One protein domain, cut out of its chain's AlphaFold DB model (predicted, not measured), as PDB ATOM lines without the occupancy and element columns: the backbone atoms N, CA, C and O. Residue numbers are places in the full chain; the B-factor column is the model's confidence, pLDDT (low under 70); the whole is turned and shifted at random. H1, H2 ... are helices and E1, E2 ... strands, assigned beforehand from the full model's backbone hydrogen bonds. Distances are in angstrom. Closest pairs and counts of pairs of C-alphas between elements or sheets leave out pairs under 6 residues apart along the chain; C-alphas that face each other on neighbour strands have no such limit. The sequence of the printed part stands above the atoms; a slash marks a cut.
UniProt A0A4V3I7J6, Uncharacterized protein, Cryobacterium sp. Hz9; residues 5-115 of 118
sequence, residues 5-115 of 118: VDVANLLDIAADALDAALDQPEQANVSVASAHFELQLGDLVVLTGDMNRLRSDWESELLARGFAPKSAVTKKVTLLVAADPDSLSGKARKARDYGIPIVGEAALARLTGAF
ATOM      1  N   VAL A   5      31.689 -20.295 -11.837       45.41
ATOM      2  CA  VAL A   5      31.669 -21.354 -12.862       45.41
ATOM      3  C   VAL A   5      31.545 -22.741 -12.222       45.41
ATOM      4  O   VAL A   5      30.879 -23.613 -12.773       45.41
ATOM      5  N   ASP A   6      32.084 -22.939 -11.016       43.09
ATOM      6  CA  ASP A   6      31.953 -24.213 -10.295       43.09
ATOM      7  C   ASP A   6      30.550 -24.433  -9.709       43.09
ATOM      8  O   ASP A   6      30.064 -25.561  -9.661       43.09
ATOM      9  N   VAL A   7      29.840 -23.359  -9.352       44.53
ATOM     10  CA  VAL A   7      28.455 -23.461  -8.852       44.53
ATOM     11  C   VAL A   7      27.476 -23.830  -9.978       44.53
ATOM     12  O   VAL A   7      26.459 -24.474  -9.721       44.53
ATOM     13  N   ALA A   8      27.796 -23.490 -11.231       40.97
ATOM     14  CA  ALA A   8      26.969 -23.805 -12.398       40.97
ATOM     15  C   ALA A   8      27.013 -25.298 -12.782       40.97
ATOM     16  O   ALA A   8      26.001 -25.856 -13.203       40.97
ATOM     17  N   ASN A   9      28.150 -25.968 -12.570       38.91
ATOM     18  CA  ASN A   9      28.307 -27.384 -12.918       38.91
ATOM     19  C   ASN A   9      27.630 -28.346 -11.926       38.91
ATOM     20  O   ASN A   9      27.320 -29.475 -12.298       38.91
ATOM     21  N   LEU A  10      27.339 -27.919 -10.690       38.53
ATOM     22  CA  LEU A  10      26.621 -28.756  -9.714       38.53
ATOM     23  C   LEU A  10      25.098 -28.802  -9.961       38.53
ATOM     24  O   LEU A  10      24.391 -29.585  -9.330       38.53
ATOM     25  N   LEU A  11      24.587 -27.975 -10.879       43.44
ATOM     26  CA  LEU A  11      23.156 -27.829 -11.158       43.44
ATOM     27  C   LEU A  11      22.744 -28.219 -12.586       43.44
ATOM     28  O   LEU A  11      21.602 -27.964 -12.954       43.44
ATOM     29  N   ASP A  12      23.631 -28.846 -13.367       40.19
ATOM     30  CA  ASP A  12      23.371 -29.249 -14.764       40.19
ATOM     31  C   ASP A  12      22.720 -28.122 -15.589       40.19
ATOM     32  O   ASP A  12      21.770 -28.310 -16.351       40.19
ATOM     33  N   ILE A  13      23.217 -26.896 -15.399       40.56
ATOM     34  CA  ILE A  13      22.851 -25.770 -16.247       40.56
ATOM     35  C   ILE A  13      23.680 -25.930 -17.517       40.56
ATOM     36  O   ILE A  13      24.857 -25.570 -17.550       40.56
ATOM     37  N   ALA A  14      23.076 -26.503 -18.559       38.66
ATOM     38  CA  ALA A  14      23.651 -26.476 -19.897       38.66
ATOM     39  C   ALA A  14      24.041 -25.025 -20.229       38.66
ATOM     40  O   ALA A  14      23.215 -24.112 -20.162       38.66
ATOM     41  N   ALA A  15      25.323 -24.830 -20.533       42.75
ATOM     42  CA  ALA A  15      26.047 -23.559 -20.547       42.75
ATOM     43  C   ALA A  15      25.564 -22.504 -21.571       42.75
ATOM     44  O   ALA A  15      26.217 -21.482 -21.745       42.75
ATOM     45  N   ASP A  16      24.425 -22.714 -22.226       40.47
ATOM     46  CA  ASP A  16      23.895 -21.832 -23.271       40.47
ATOM     47  C   ASP A  16      23.090 -20.638 -22.713       40.47
ATOM     48  O   ASP A  16      22.806 -19.683 -23.428       40.47
ATOM     49  N   ALA A  17      22.727 -20.654 -21.424       42.00
ATOM     50  CA  ALA A  17      21.845 -19.645 -20.822       42.00
ATOM     51  C   ALA A  17      22.559 -18.577 -19.967       42.00
ATOM     52  O   ALA A  17      21.888 -17.728 -19.378       42.00
ATOM     53  N   LEU A  18      23.893 -18.615 -19.856       43.41
ATOM     54  CA  LEU A  18      24.622 -17.733 -18.932       43.41
ATOM     55  C   LEU A  18      24.966 -16.356 -19.531       43.41
ATOM     56  O   LEU A  18      25.061 -15.383 -18.788       43.41
ATOM     57  N   ASP A  19      25.076 -16.237 -20.855       44.25
ATOM     58  CA  ASP A  19      25.510 -14.986 -21.499       44.25
ATOM     59  C   ASP A  19      24.412 -13.907 -21.571       44.25
ATOM     60  O   ASP A  19      24.702 -12.716 -21.590       44.25
ATOM     61  N   ALA A  20      23.131 -14.290 -21.540       42.94
ATOM     62  CA  ALA A  20      22.022 -13.342 -21.701       42.94
ATOM     63  C   ALA A  20      21.589 -12.636 -20.398       42.94
ATOM     64  O   ALA A  20      20.849 -11.655 -20.442       42.94
ATOM     65  N   ALA A  21      22.022 -13.122 -19.230       42.81
ATOM     66  CA  ALA A  21      21.525 -12.650 -17.932       42.81
ATOM     67  C   ALA A  21      22.319 -11.473 -17.334       42.81
ATOM     68  O   ALA A  21      21.939 -10.954 -16.285       42.81
ATOM     69  N   LEU A  22      23.416 -11.048 -17.969       49.12
ATOM     70  CA  LEU A  22      24.302 -10.015 -17.424       49.12
ATOM     71  C   LEU A  22      23.959  -8.582 -17.866       49.12
ATOM     72  O   LEU A  22      24.517  -7.653 -17.287       49.12
ATOM     73  N   ASP A  23      23.037  -8.382 -18.817       42.72
ATOM     74  CA  ASP A  23      22.799  -7.048 -19.401       42.72
ATOM     75  C   ASP A  23      21.472  -6.374 -18.986       42.72
ATOM     76  O   ASP A  23      21.361  -5.154 -19.069       42.72
ATOM     77  N   GLN A  24      20.458  -7.106 -18.494       41.25
ATOM     78  CA  GLN A  24      19.139  -6.505 -18.200       41.25
ATOM     79  C   GLN A  24      18.466  -7.100 -16.941       41.25
ATOM     80  O   GLN A  24      17.909  -8.197 -16.999       41.25
ATOM     81  N   PRO A  25      18.465  -6.386 -15.795       43.62
ATOM     82  CA  PRO A  25      18.051  -6.928 -14.496       43.62
ATOM     83  C   PRO A  25      16.534  -7.007 -14.245       43.62
ATOM     84  O   PRO A  25      16.140  -7.426 -13.158       43.62
ATOM     85  N   GLU A  26      15.663  -6.610 -15.178       44.16
ATOM     86  CA  GLU A  26      14.270  -6.299 -14.814       44.16
ATOM     87  C   GLU A  26      13.159  -7.229 -15.334       44.16
ATOM     88  O   GLU A  26      12.058  -7.151 -14.796       44.16
ATOM     89  N   GLN A  27      13.379  -8.158 -16.279       42.66
ATOM     90  CA  GLN A  27      12.257  -8.979 -16.805       42.66
ATOM     91  C   GLN A  27      12.581 -10.433 -17.199       42.66
ATOM     92  O   GLN A  27      11.815 -11.061 -17.932       42.66
ATOM     93  N   ALA A  28      13.665 -11.028 -16.698       37.22
ATOM     94  CA  ALA A  28      13.971 -12.424 -17.004       37.22
ATOM     95  C   ALA A  28      13.156 -13.376 -16.111       37.22
ATOM     96  O   ALA A  28      13.584 -13.785 -15.032       37.22
ATOM     97  N   ASN A  29      11.965 -13.755 -16.574       42.25
ATOM     98  CA  ASN A  29      11.258 -14.915 -16.048       42.25
ATOM     99  C   ASN A  29      12.046 -16.168 -16.472       42.25
ATOM    100  O   ASN A  29      11.792 -16.751 -17.525       42.25
ATOM    101  N   VAL A  30      13.066 -16.536 -15.690       37.00
ATOM    102  CA  VAL A  30      13.913 -17.704 -15.959       37.00
ATOM    103  C   VAL A  30      13.079 -18.960 -15.716       37.00
ATOM    104  O   VAL A  30      12.961 -19.450 -14.594       37.00
ATOM    105  N   SER A  31      12.464 -19.479 -16.777       40.62
ATOM    106  CA  SER A  31      11.891 -20.820 -16.764       40.62
ATOM    107  C   SER A  31      13.041 -21.803 -16.919       40.62
ATOM    108  O   SER A  31      13.451 -22.160 -18.021       40.62
ATOM    109  N   VAL A  32      13.608 -22.193 -15.780       36.84
ATOM    110  CA  VAL A  32      14.512 -23.335 -15.712       36.84
ATOM    111  C   VAL A  32      13.670 -24.549 -16.091       36.84
ATOM    112  O   VAL A  32      12.751 -24.913 -15.357       36.84
ATOM    113  N   ALA A  33      13.962 -25.174 -17.233       39.50
ATOM    114  CA  ALA A  33      13.461 -26.504 -17.569       39.50
ATOM    115  C   ALA A  33      14.173 -27.549 -16.689       39.50
ATOM    116  O   ALA A  33      14.808 -28.483 -17.164       39.50
ATOM    117  N   SER A  34      14.121 -27.352 -15.374       42.53
ATOM    118  CA  SER A  34      14.416 -28.386 -14.400       42.53
ATOM    119  C   SER A  34      13.351 -29.449 -14.595       42.53
ATOM    120  O   SER A  34      12.175 -29.087 -14.622       42.53
ATOM    121  N   ALA A  35      13.733 -30.722 -14.737       42.50
ATOM    122  CA  ALA A  35      12.795 -31.837 -14.640       42.50
ATOM    123  C   ALA A  35      11.845 -31.530 -13.477       42.50
ATOM    124  O   ALA A  35      12.289 -31.436 -12.332       42.50
ATOM    125  N   HIS A  36      10.594 -31.199 -13.806       48.44
ATOM    126  CA  HIS A  36       9.675 -30.583 -12.865       48.44
ATOM    127  C   HIS A  36       9.337 -31.650 -11.830       48.44
ATOM    128  O   HIS A  36       8.479 -32.499 -12.046       48.44
ATOM    129  N   PHE A  37      10.093 -31.679 -10.736       54.31
ATOM    130  CA  PHE A  37       9.747 -32.493  -9.592       54.31
ATOM    131  C   PHE A  37       8.565 -31.804  -8.919       54.31
ATOM    132  O   PHE A  37       8.721 -30.835  -8.173       54.31
ATOM    133  N   GLU A  38       7.370 -32.263  -9.270       61.50
ATOM    134  CA  GLU A  38       6.125 -31.745  -8.731       61.50
ATOM    135  C   GLU A  38       5.819 -32.452  -7.413       61.50
ATOM    136  O   GLU A  38       5.449 -33.623  -7.381       61.50
ATOM    137  N   LEU A  39       5.976 -31.720  -6.312       65.38
ATOM    138  CA  LEU A  39       5.444 -32.134  -5.020       65.38
ATOM    139  C   LEU A  39       3.953 -31.848  -4.963       65.38
ATOM    140  O   LEU A  39       3.518 -30.714  -5.179       65.38
ATOM    141  N   GLN A  40       3.181 -32.861  -4.602       71.38
ATOM    142  CA  GLN A  40       1.750 -32.746  -4.394       71.38
ATOM    143  C   GLN A  40       1.412 -32.740  -2.905       71.38
ATOM    144  O   GLN A  40       2.090 -33.329  -2.060       71.38
ATOM    145  N   LEU A  41       0.310 -32.076  -2.568       75.31
ATOM    146  CA  LEU A  41      -0.245 -32.139  -1.221       75.31
ATOM    147  C   LEU A  41      -0.559 -33.599  -0.866       75.31
ATOM    148  O   LEU A  41      -1.190 -34.317  -1.638       75.31
ATOM    149  N   GLY A  42      -0.140 -34.024   0.321       78.06
ATOM    150  CA  GLY A  42      -0.240 -35.407   0.787       78.06
ATOM    151  C   GLY A  42       1.012 -36.247   0.532       78.06
ATOM    152  O   GLY A  42       1.077 -37.372   1.035       78.06
ATOM    153  N   ASP A  43       2.013 -35.715  -0.176       83.62
ATOM    154  CA  ASP A  43       3.256 -36.439  -0.417       83.62
ATOM    155  C   ASP A  43       4.020 -36.751   0.868       83.62
ATOM    156  O   ASP A  43       4.035 -35.995   1.849       83.62
ATOM    157  N   LEU A  44       4.677 -37.912   0.841       88.69
ATOM    158  CA  LEU A  44       5.481 -38.403   1.945       88.69
ATOM    159  C   LEU A  44       6.881 -37.791   1.871       88.69
ATOM    160  O   LEU A  44       7.656 -38.103   0.963       88.69
ATOM    161  N   VAL A  45       7.217 -36.979   2.869       88.00
ATOM    162  CA  VAL A  45       8.519 -36.311   2.981       88.00
ATOM    163  C   VAL A  45       9.292 -36.929   4.136       88.00
ATOM    164  O   VAL A  45       8.760 -37.078   5.229       88.00
ATOM    165  N   VAL A  46      10.550 -37.305   3.936       90.06
ATOM    166  CA  VAL A  46      11.402 -37.799   5.029       90.06
ATOM    167  C   VAL A  46      12.410 -36.740   5.417       90.06
ATOM    168  O   VAL A  46      13.067 -36.187   4.549       90.06
ATOM    169  N   LEU A  47      12.580 -36.501   6.714       88.88
ATOM    170  CA  LEU A  47      13.616 -35.613   7.244       88.88
ATOM    171  C   LEU A  47      14.766 -36.454   7.813       88.88
ATOM    172  O   LEU A  47      14.542 -37.402   8.573       88.88
ATOM    173  N   THR A  48      16.013 -36.132   7.468       85.00
ATOM    174  CA  THR A  48      17.201 -36.826   7.986       85.00
ATOM    175  C   THR A  48      18.360 -35.876   8.281       85.00
ATOM    176  O   THR A  48      18.501 -34.833   7.653       85.00
ATOM    177  N   GLY A  49      19.223 -36.274   9.216       81.88
ATOM    178  CA  GLY A  49      20.337 -35.456   9.705       81.88
ATOM    179  C   GLY A  49      19.946 -34.519  10.850       81.88
ATOM    180  O   GLY A  49      18.797 -34.542  11.312       81.88
ATOM    181  N   ASP A  50      20.936 -33.746  11.294       79.81
ATOM    182  CA  ASP A  50      20.812 -32.659  12.268       79.81
ATOM    183  C   ASP A  50      20.553 -31.356  11.515       79.81
ATOM    184  O   ASP A  50      21.452 -30.782  10.908       79.81
ATOM    185  N   MET A  51      19.285 -30.954  11.483       79.25
ATOM    186  CA  MET A  51      18.834 -29.725  10.832       79.25
ATOM    187  C   MET A  51      19.024 -28.534  11.773       79.25
ATOM    188  O   MET A  51      19.069 -28.707  12.992       79.25
ATOM    189  N   ASN A  52      19.107 -27.324  11.220       75.94
ATOM    190  CA  ASN A  52      19.297 -26.123  12.031       75.94
ATOM    191  C   ASN A  52      18.049 -25.808  12.880       75.94
ATOM    192  O   ASN A  52      18.153 -25.310  13.999       75.94
ATOM    193  N   ARG A  53      16.855 -26.139  12.367       80.00
ATOM    194  CA  ARG A  53      15.608 -26.162  13.152       80.00
ATOM    195  C   ARG A  53      15.325 -27.549  13.716       80.00
ATOM    196  O   ARG A  53      15.694 -28.570  13.130       80.00
ATOM    197  N   LEU A  54      14.587 -27.588  14.828       85.25
ATOM    198  CA  LEU A  54      14.120 -28.844  15.407       85.25
ATOM    199  C   LEU A  54      13.299 -29.617  14.378       85.25
ATOM    200  O   LEU A  54      12.422 -29.066  13.710       85.25
ATOM    201  N   ARG A  55      13.545 -30.928  14.300       84.62
ATOM    202  CA  ARG A  55      12.788 -31.812  13.407       84.62
ATOM    203  C   ARG A  55      11.283 -31.664  13.622       84.62
ATOM    204  O   ARG A  55      10.559 -31.548  12.644       84.62
ATOM    205  N   SER A  56      10.831 -31.616  14.874       86.62
ATOM    206  CA  SER A  56       9.413 -31.464  15.211       86.62
ATOM    207  C   SER A  56       8.790 -30.203  14.609       86.62
ATOM    208  O   SER A  56       7.659 -30.263  14.143       86.62
ATOM    209  N   ASP A  57       9.528 -29.089  14.548       89.44
ATOM    210  CA  ASP A  57       9.024 -27.842  13.961       89.44
ATOM    211  C   ASP A  57       8.826 -27.988  12.451       89.44
ATOM    212  O   ASP A  57       7.803 -27.569  11.910       89.44
ATOM    213  N   TRP A  58       9.784 -28.627  11.772       87.94
ATOM    214  CA  TRP A  58       9.662 -28.945  10.351       87.94
ATOM    215  C   TRP A  58       8.513 -29.913  10.077       87.94
ATOM    216  O   TRP A  58       7.777 -29.730   9.111       87.94
ATOM    217  N   GLU A  59       8.329 -30.928  10.922       90.00
ATOM    218  CA  GLU A  59       7.220 -31.874  10.799       90.00
ATOM    219  C   GLU A  59       5.870 -31.173  10.977       90.00
ATOM    220  O   GLU A  59       4.977 -31.360  10.151       90.00
ATOM    221  N   SER A  60       5.728 -30.326  11.999       88.56
ATOM    222  CA  SER A  60       4.523 -29.522  12.213       88.56
ATOM    223  C   SER A  60       4.249 -28.578  11.047       88.56
ATOM    224  O   SER A  60       3.106 -28.468  10.612       88.56
ATOM    225  N   GLU A  61       5.280 -27.934  10.501       87.06
ATOM    226  CA  GLU A  61       5.137 -27.034   9.359       87.06
ATOM    227  C   GLU A  61       4.737 -27.780   8.078       87.06
ATOM    228  O   GLU A  61       3.851 -27.334   7.349       87.06
ATOM    229  N   LEU A  62       5.335 -28.943   7.819       85.44
ATOM    230  CA  LEU A  62       4.965 -29.808   6.701       85.44
ATOM    231  C   LEU A  62       3.522 -30.303   6.831       85.44
ATOM    232  O   LEU A  62       2.768 -30.234   5.862       85.44
ATOM    233  N   LEU A  63       3.120 -30.739   8.028       88.00
ATOM    234  CA  LEU A  63       1.747 -31.158   8.321       88.00
ATOM    235  C   LEU A  63       0.749 -30.017   8.112       88.00
ATOM    236  O   LEU A  63      -0.274 -30.219   7.459       88.00
ATOM    237  N   ALA A  64       1.060 -28.818   8.611       85.00
ATOM    238  CA  ALA A  64       0.223 -27.628   8.443       85.00
ATOM    239  C   ALA A  64       0.053 -27.236   6.968       85.00
ATOM    240  O   ALA A  64      -0.953 -26.649   6.592       85.00
ATOM    241  N   ARG A  65       1.013 -27.588   6.112       80.00
ATOM    242  CA  ARG A  65       0.947 -27.357   4.663       80.00
ATOM    243  C   ARG A  65       0.357 -28.534   3.894       80.00
ATOM    244  O   ARG A  65       0.241 -28.459   2.681       80.00
ATOM    245  N   GLY A  66      -0.047 -29.607   4.576       82.50
ATOM    246  CA  GLY A  66      -0.690 -30.771   3.971       82.50
ATOM    247  C   GLY A  66       0.264 -31.853   3.466       82.50
ATOM    248  O   GLY A  66      -0.191 -32.760   2.775       82.50
ATOM    249  N   PHE A  67       1.550 -31.798   3.803       87.31
ATOM    250  CA  PHE A  67       2.503 -32.884   3.564       87.31
ATOM    251  C   PHE A  67       2.518 -33.881   4.722       87.31
ATOM    252  O   PHE A  67       2.076 -33.593   5.834       87.31
ATOM    253  N   ALA A  68       3.065 -35.068   4.473       89.19
ATOM    254  CA  ALA A  68       3.127 -36.139   5.454       89.19
ATOM    255  C   ALA A  68       4.588 -36.476   5.804       89.19
ATOM    256  O   ALA A  68       5.203 -37.317   5.137       89.19
ATOM    257  N   PRO A  69       5.157 -35.866   6.861       90.44
ATOM    258  CA  PRO A  69       6.500 -36.197   7.308       90.44
ATOM    259  C   PRO A  69       6.599 -37.655   7.782       90.44
ATOM    260  O   PRO A  69       5.697 -38.199   8.429       90.44
ATOM    261  N   LYS A  70       7.713 -38.312   7.457       90.25
ATOM    262  CA  LYS A  70       8.039 -39.694   7.832       90.25
ATOM    263  C   LYS A  70       9.470 -39.780   8.354       90.25
ATOM    264  O   LYS A  70      10.374 -39.108   7.879       90.25
ATOM    265  N   SER A  71       9.703 -40.689   9.296       86.19
ATOM    266  CA  SER A  71      11.027 -40.923   9.890       86.19
ATOM    267  C   SER A  71      11.894 -41.916   9.104       86.19
ATOM    268  O   SER A  71      13.106 -42.009   9.322       86.19
ATOM    269  N   ALA A  72      11.288 -42.678   8.189       86.06
ATOM    270  CA  ALA A  72      11.937 -43.761   7.464       86.06
ATOM    271  C   ALA A  72      11.724 -43.649   5.953       86.06
ATOM    272  O   ALA A  72      10.608 -43.443   5.479       86.06
ATOM    273  N   VAL A  73      12.800 -43.881   5.198       87.31
ATOM    274  CA  VAL A  73      12.750 -43.967   3.735       87.31
ATOM    275  C   VAL A  73      12.093 -45.284   3.322       87.31
ATOM    276  O   VAL A  73      12.567 -46.381   3.655       87.31
ATOM    277  N   THR A  74      10.990 -45.171   2.586       88.19
ATOM    278  CA  THR A  74      10.234 -46.282   1.992       88.19
ATOM    279  C   THR A  74       9.999 -45.993   0.511       88.19
ATOM    280  O   THR A  74      10.137 -44.854   0.092       88.19
ATOM    281  N   LYS A  75       9.603 -46.991  -0.288       86.38
ATOM    282  CA  LYS A  75       9.328 -46.800  -1.728       86.38
ATOM    283  C   LYS A  75       8.148 -45.861  -2.028       86.38
ATOM    284  O   LYS A  75       7.943 -45.508  -3.176       86.38
ATOM    285  N   LYS A  76       7.348 -45.512  -1.014       87.81
ATOM    286  CA  LYS A  76       6.239 -44.553  -1.132       87.81
ATOM    287  C   LYS A  76       6.671 -43.113  -0.844       87.81
ATOM    288  O   LYS A  76       5.844 -42.219  -0.928       87.81
ATOM    289  N   VAL A  77       7.907 -42.912  -0.388       89.62
ATOM    290  CA  VAL A  77       8.428 -41.579  -0.079       89.62
ATOM    291  C   VAL A  77       8.696 -40.855  -1.385       89.62
ATOM    292  O   VAL A  77       9.384 -41.397  -2.243       89.62
ATOM    293  N   THR A  78       8.160 -39.645  -1.505       84.00
ATOM    294  CA  THR A  78       8.288 -38.818  -2.707       84.00
ATOM    295  C   THR A  78       9.527 -37.927  -2.618       84.00
ATOM    296  O   THR A  78      10.167 -37.675  -3.629       84.00
ATOM    297  N   LEU A  79       9.922 -37.504  -1.408       85.81
ATOM    298  CA  LEU A  79      11.079 -36.628  -1.190       85.81
ATOM    299  C   LEU A  79      11.842 -36.970   0.098       85.81
ATOM    300  O   LEU A  79      11.239 -37.179   1.153       85.81
ATOM    301  N   LEU A  80      13.174 -36.956   0.038       86.06
ATOM    302  CA  LEU A  80      14.048 -36.959   1.212       86.06
ATOM    303  C   LEU A  80      14.675 -35.572   1.397       86.06
ATOM    304  O   LEU A  80      15.387 -35.089   0.528       86.06
ATOM    305  N   VAL A  81      14.479 -34.961   2.558       87.25
ATOM    306  CA  VAL A  81      15.206 -33.768   2.986       87.25
ATOM    307  C   VAL A  81      16.311 -34.194   3.939       87.25
ATOM    308  O   VAL A  81      16.050 -34.771   4.998       87.25
ATOM    309  N   ALA A  82      17.549 -33.906   3.572       85.69
ATOM    310  CA  ALA A  82      18.713 -34.124   4.405       85.69
ATOM    311  C   ALA A  82      19.284 -32.782   4.872       85.69
ATOM    312  O   ALA A  82      19.300 -31.817   4.115       85.69
ATOM    313  N   ALA A  83      19.775 -32.721   6.109       83.38
ATOM    314  CA  ALA A  83      20.574 -31.579   6.563       83.38
ATOM    315  C   ALA A  83      21.822 -31.386   5.681       83.38
ATOM    316  O   ALA A  83      22.171 -30.268   5.324       83.38
ATOM    317  N   ASP A  84      22.423 -32.505   5.277       78.38
ATOM    318  CA  ASP A  84      23.506 -32.581   4.308       78.38
ATOM    319  C   ASP A  84      23.105 -33.579   3.197       78.38
ATOM    320  O   ASP A  84      23.011 -34.785   3.470       78.38
ATOM    321  N   PRO A  85      22.801 -33.109   1.970       70.00
ATOM    322  CA  PRO A  85      22.391 -33.968   0.857       70.00
ATOM    323  C   PRO A  85      23.523 -34.872   0.338       70.00
ATOM    324  O   PRO A  85      23.243 -35.960  -0.183       70.00
ATOM    325  N   ASP A  86      24.787 -34.490   0.535       68.94
ATOM    326  CA  ASP A  86      25.955 -35.297   0.160       68.94
ATOM    327  C   ASP A  86      26.254 -36.396   1.185       68.94
ATOM    328  O   ASP A  86      26.951 -37.374   0.898       68.94
ATOM    329  N   SER A  87      25.633 -36.313   2.364       70.88
ATOM    330  CA  SER A  87      25.772 -37.317   3.406       70.88
ATOM    331  C   SER A  87      25.390 -38.720   2.916       70.88
ATOM    332  O   SER A  87      24.296 -38.987   2.404       70.88
ATOM    333  N   LEU A  88      26.285 -39.680   3.155       67.50
ATOM    334  CA  LEU A  88      26.123 -41.095   2.797       67.50
ATOM    335  C   LEU A  88      25.402 -41.913   3.880       67.50
ATOM    336  O   LEU A  88      25.661 -43.107   4.054       67.50
ATOM    337  N   SER A  89      24.482 -41.293   4.624       73.06
ATOM    338  CA  SER A  89      23.684 -42.006   5.627       73.06
ATOM    339  C   SER A  89      22.912 -43.185   5.011       73.06
ATOM    340  O   SER A  89      22.549 -43.175   3.832       73.06
ATOM    341  N   GLY A  90      22.570 -44.193   5.823       79.62
ATOM    342  CA  GLY A  90      21.774 -45.338   5.354       79.62
ATOM    343  C   GLY A  90      20.416 -44.947   4.746       79.62
ATOM    344  O   GLY A  90      19.915 -45.643   3.868       79.62
ATOM    345  N   LYS A  91      19.836 -43.807   5.159       83.12
ATOM    346  CA  LYS A  91      18.601 -43.256   4.572       83.12
ATOM    347  C   LYS A  91      18.853 -42.625   3.202       83.12
ATOM    348  O   LYS A  91      18.085 -42.883   2.284       83.12
ATOM    349  N   ALA A  92      19.933 -41.857   3.061       81.56
ATOM    350  CA  ALA A  92      20.311 -41.224   1.801       81.56
ATOM    351  C   ALA A  92      20.696 -42.260   0.737       81.56
ATOM    352  O   ALA A  92      20.242 -42.170  -0.398       81.56
ATOM    353  N   ARG A  93      21.450 -43.303   1.112       83.56
ATOM    354  CA  ARG A  93      21.716 -44.444   0.219       83.56
ATOM    355  C   ARG A  93      20.414 -45.091  -0.252       83.56
ATOM    356  O   ARG A  93      20.188 -45.203  -1.446       83.56
ATOM    357  N   LYS A  94      19.521 -45.417   0.686       84.62
ATOM    358  CA  LYS A  94      18.232 -46.046   0.376       84.62
ATOM    359  C   LYS A  94      17.330 -45.172  -0.505       84.62
ATOM    360  O   LYS A  94      16.585 -45.707  -1.315       84.62
ATOM    361  N   ALA A  95      17.370 -43.850  -0.341       84.06
ATOM    362  CA  ALA A  95      16.648 -42.925  -1.208       84.06
ATOM    363  C   ALA A  95      17.213 -42.941  -2.633       84.06
ATOM    364  O   ALA A  95      16.435 -43.115  -3.567       84.06
ATOM    365  N   ARG A  96      18.544 -42.888  -2.793       83.00
ATOM    366  CA  ARG A  96      19.212 -43.039  -4.099       83.00
ATOM    367  C   ARG A  96      18.867 -44.374  -4.764       83.00
ATOM    368  O   ARG A  96      18.477 -44.380  -5.925       83.00
ATOM    369  N   ASP A  97      18.904 -45.475  -4.011       86.19
ATOM    370  CA  ASP A  97      18.541 -46.813  -4.507       86.19
ATOM    371  C   ASP A  97      17.083 -46.885  -4.996       86.19
ATOM    372  O   ASP A  97      16.744 -47.681  -5.869       86.19
ATOM    373  N   TYR A  98      16.198 -46.074  -4.412       84.19
ATOM    374  CA  TYR A  98      14.786 -45.994  -4.786       84.19
ATOM    375  C   TYR A  98      14.487 -44.906  -5.825       84.19
ATOM    376  O   TYR A  98      13.330 -44.770  -6.212       84.19
ATOM    377  N   GLY A  99      15.490 -44.143  -6.272       82.31
ATOM    378  CA  GLY A  99      15.294 -43.003  -7.172       82.31
ATOM    379  C   GLY A  99      14.545 -41.833  -6.525       82.31
ATOM    380  O   GLY A  99      13.948 -41.023  -7.225       82.31
ATOM    381  N   ILE A 100      14.541 -41.753  -5.192       83.44
ATOM    382  CA  ILE A 100      13.892 -40.675  -4.445       83.44
ATOM    383  C   ILE A 100      14.828 -39.458  -4.444       83.44
ATOM    384  O   ILE A 100      15.985 -39.598  -4.031       83.44
ATOM    385  N   PRO A 101      14.348 -38.269  -4.845       83.19
ATOM    386  CA  PRO A 101      15.148 -37.054  -4.815       83.19
ATOM    387  C   PRO A 101      15.562 -36.697  -3.385       83.19
ATOM    388  O   PRO A 101      14.798 -36.858  -2.429       83.19
ATOM    389  N   ILE A 102      16.794 -36.204  -3.252       83.56
ATOM    390  CA  ILE A 102      17.380 -35.769  -1.983       83.56
ATOM    391  C   ILE A 102      17.637 -34.271  -2.072       83.56
ATOM    392  O   ILE A 102      18.327 -33.822  -2.982       83.56
ATOM    393  N   VAL A 103      17.096 -33.507  -1.131       83.62
ATOM    394  CA  VAL A 103      17.243 -32.048  -1.085       83.62
ATOM    395  C   VAL A 103      17.733 -31.579   0.281       83.62
ATOM    396  O   VAL A 103      17.593 -32.286   1.276       83.62
ATOM    397  N   GLY A 104      18.306 -30.378   0.327       83.62
ATOM    398  CA  GLY A 104      18.760 -29.739   1.563       83.62
ATOM    399  C   GLY A 104      17.655 -28.999   2.330       83.62
ATOM    400  O   GLY A 104      16.571 -28.741   1.800       83.62
ATOM    401  N   GLU A 105      17.964 -28.552   3.550       80.88
ATOM    402  CA  GLU A 105      17.076 -27.700   4.367       80.88
ATOM    403  C   GLU A 105      16.682 -26.396   3.646       80.88
ATOM    404  O   GLU A 105      15.534 -25.963   3.718       80.88
ATOM    405  N   ALA A 106      17.593 -25.801   2.870       78.00
ATOM    406  CA  ALA A 106      17.308 -24.590   2.097       78.00
ATOM    407  C   ALA A 106      16.208 -24.803   1.039       78.00
ATOM    408  O   ALA A 106      15.379 -23.922   0.813       78.00
ATOM    409  N   ALA A 107      16.175 -25.979   0.406       76.88
ATOM    410  CA  ALA A 107      15.122 -26.327  -0.541       76.88
ATOM    411  C   ALA A 107      13.789 -26.550   0.183       76.88
ATOM    412  O   ALA A 107      12.761 -26.068  -0.282       76.88
ATOM    413  N   LEU A 108      13.814 -27.200   1.353       81.06
ATOM    414  CA  LEU A 108      12.633 -27.352   2.201       81.06
ATOM    415  C   LEU A 108      12.047 -25.991   2.599       81.06
ATOM    416  O   LEU A 108      10.848 -25.794   2.448       81.06
ATOM    417  N   ALA A 109      12.876 -25.030   3.014       80.81
ATOM    418  CA  ALA A 109      12.427 -23.677   3.351       80.81
ATOM    419  C   ALA A 109      11.778 -22.942   2.165       80.81
ATOM    420  O   ALA A 109      10.790 -22.228   2.331       80.81
ATOM    421  N   ARG A 110      12.306 -23.126   0.948       76.56
ATOM    422  CA  ARG A 110      11.693 -22.574  -0.272       76.56
ATOM    423  C   ARG A 110      10.357 -23.242  -0.585       76.56
ATOM    424  O   ARG A 110       9.400 -22.543  -0.903       76.56
ATOM    425  N   LEU A 111      10.284 -24.569  -0.461       74.75
ATOM    426  CA  LEU A 111       9.049 -25.331  -0.653       74.75
ATOM    427  C   LEU A 111       7.987 -24.871   0.337       74.75
ATOM    428  O   LEU A 111       6.885 -24.511  -0.063       74.75
ATOM    429  N   THR A 112       8.322 -24.803   1.622       74.06
ATOM    430  CA  THR A 112       7.367 -24.330   2.615       74.06
ATOM    431  C   THR A 112       6.963 -22.877   2.369       74.06
ATOM    432  O   THR A 112       5.788 -22.566   2.498       74.06
ATOM    433  N   GLY A 113       7.851 -21.997   1.903       73.00
ATOM    434  CA  GLY A 113       7.471 -20.645   1.471       73.00
ATOM    435  C   GLY A 113       6.496 -20.598   0.281       73.00
ATOM    436  O   GLY A 113       5.670 -19.690   0.213       73.00
ATOM    437  N   ALA A 114       6.567 -21.570  -0.634       69.44
ATOM    438  CA  ALA A 114       5.741 -21.629  -1.841       69.44
ATOM    439  C   ALA A 114       4.340 -22.229  -1.611       69.44
ATOM    440  O   ALA A 114       3.401 -21.867  -2.320       69.44
ATOM    441  N   PHE A 115       4.175 -23.128  -0.631       65.00
ATOM    442  CA  PHE A 115       2.879 -23.743  -0.318       65.00
ATOM    443  C   PHE A 115       2.138 -22.971   0.786       65.00
ATOM    444  O   PHE A 115       2.692 -22.804   1.876       65.00
TER     445      PHE A 115
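This is residues 5 to 115 of the 118 residues of an uncharacterized protein of Cryobacterium sp. Hz9 (UniProt A0A4V3I7J6). A small twisted sheet of four parallel strands makes the core of a folded body, with H3 and H5 packed over one face and H4 over the other. From this body residues 23 to 43, with no named element, lead away to the two short helices H1 and H2 at the far end, where residues 22 to 27 stick out. The printed part has 111 residues with five named helices and four named strands, in the order H1 H2 E1 H3 E2 E3 H4 E4 H5; the sheet's order is E2 E1 E3 E4. The class is mixed, helices and strands, with under half of the residues in named elements. The whole is only just loose, close to compact, with a radius of gyration of the C-alphas of 16.1 A and spans of 46 by 29 by 25 A.

Begin with the inner strands E1, residues 44 to 48, and E3, residues 79 to 82, which are parallel at 14 degrees; look for N 81 and O 46, 2.7 A apart and within hydrogen-bond range. The edge strand E2, residues 68 to 70, is parallel to E1 at 40 degrees, with N 70 and O 45 within hydrogen-bond range at 2.8 A. The other edge strand, E4, residues 102 to 104, is parallel to E3 at 45 degrees, with N 82 and O 103 at 2.8 A, again within range. H3, residues 55 to 64, is on the sheet over E2 at a height of 7.4 A; its closest C-alphas to E2 are those of Glu 59 and Pro 69, 5.6 A. On the same face H5, residues 105 to 114, runs along the strands over E3, with the closest C-alphas Val 81 and Glu 105 at 6.5 A. H3 and H5 are close but not clearly touching, with C-alphas 62 and 112 the closest at 7.2 A. On the opposite face H4, residues 90 to 97, is slantwise to the strands at 39 degrees to E3 on the local plane; its closest C-alphas to E3 are those of Leu 80 and Ala 95, 6.9 A. E1, H3, E2 and E3, H4, E4 are strand-helix-strand units, two parallel neighbour strands with a helix between, each with a right-handed crossover. H1, residues 5 to 9, and H2, residues 19 to 22, are apart from each other and not on the sheet. Every O i to N i+4 pair is within hydrogen-bond range in H3, H4 and H5; in H1 it is 0 of 1, with 1 of 2 O i to N i+3 pairs within range, and H2 is too short for an O i to N i+4 pair.

Find C-alpha 44 at (5.481, -38.403, 1.945); from there E1 runs 13.3 A to C-alpha 48. H3 is 14.1 A long, H4 10.5 A and E3 9.8 A. H5 follows E4 directly and runs 14.3 A to C-alpha 114 at (5.741, -21.629, -1.841). Look for H1 at C-alpha 5, (31.669, -21.354, -12.862).

The two C-alphas farthest apart are those of Asp 23 and Ala 72, 46.8 A. The printed part has no cut, and the link from H2 to E1 is long. In the B-factor column of this model, pLDDT is under 70 for residues 5 to 39, 86, 88 and 114 to 115.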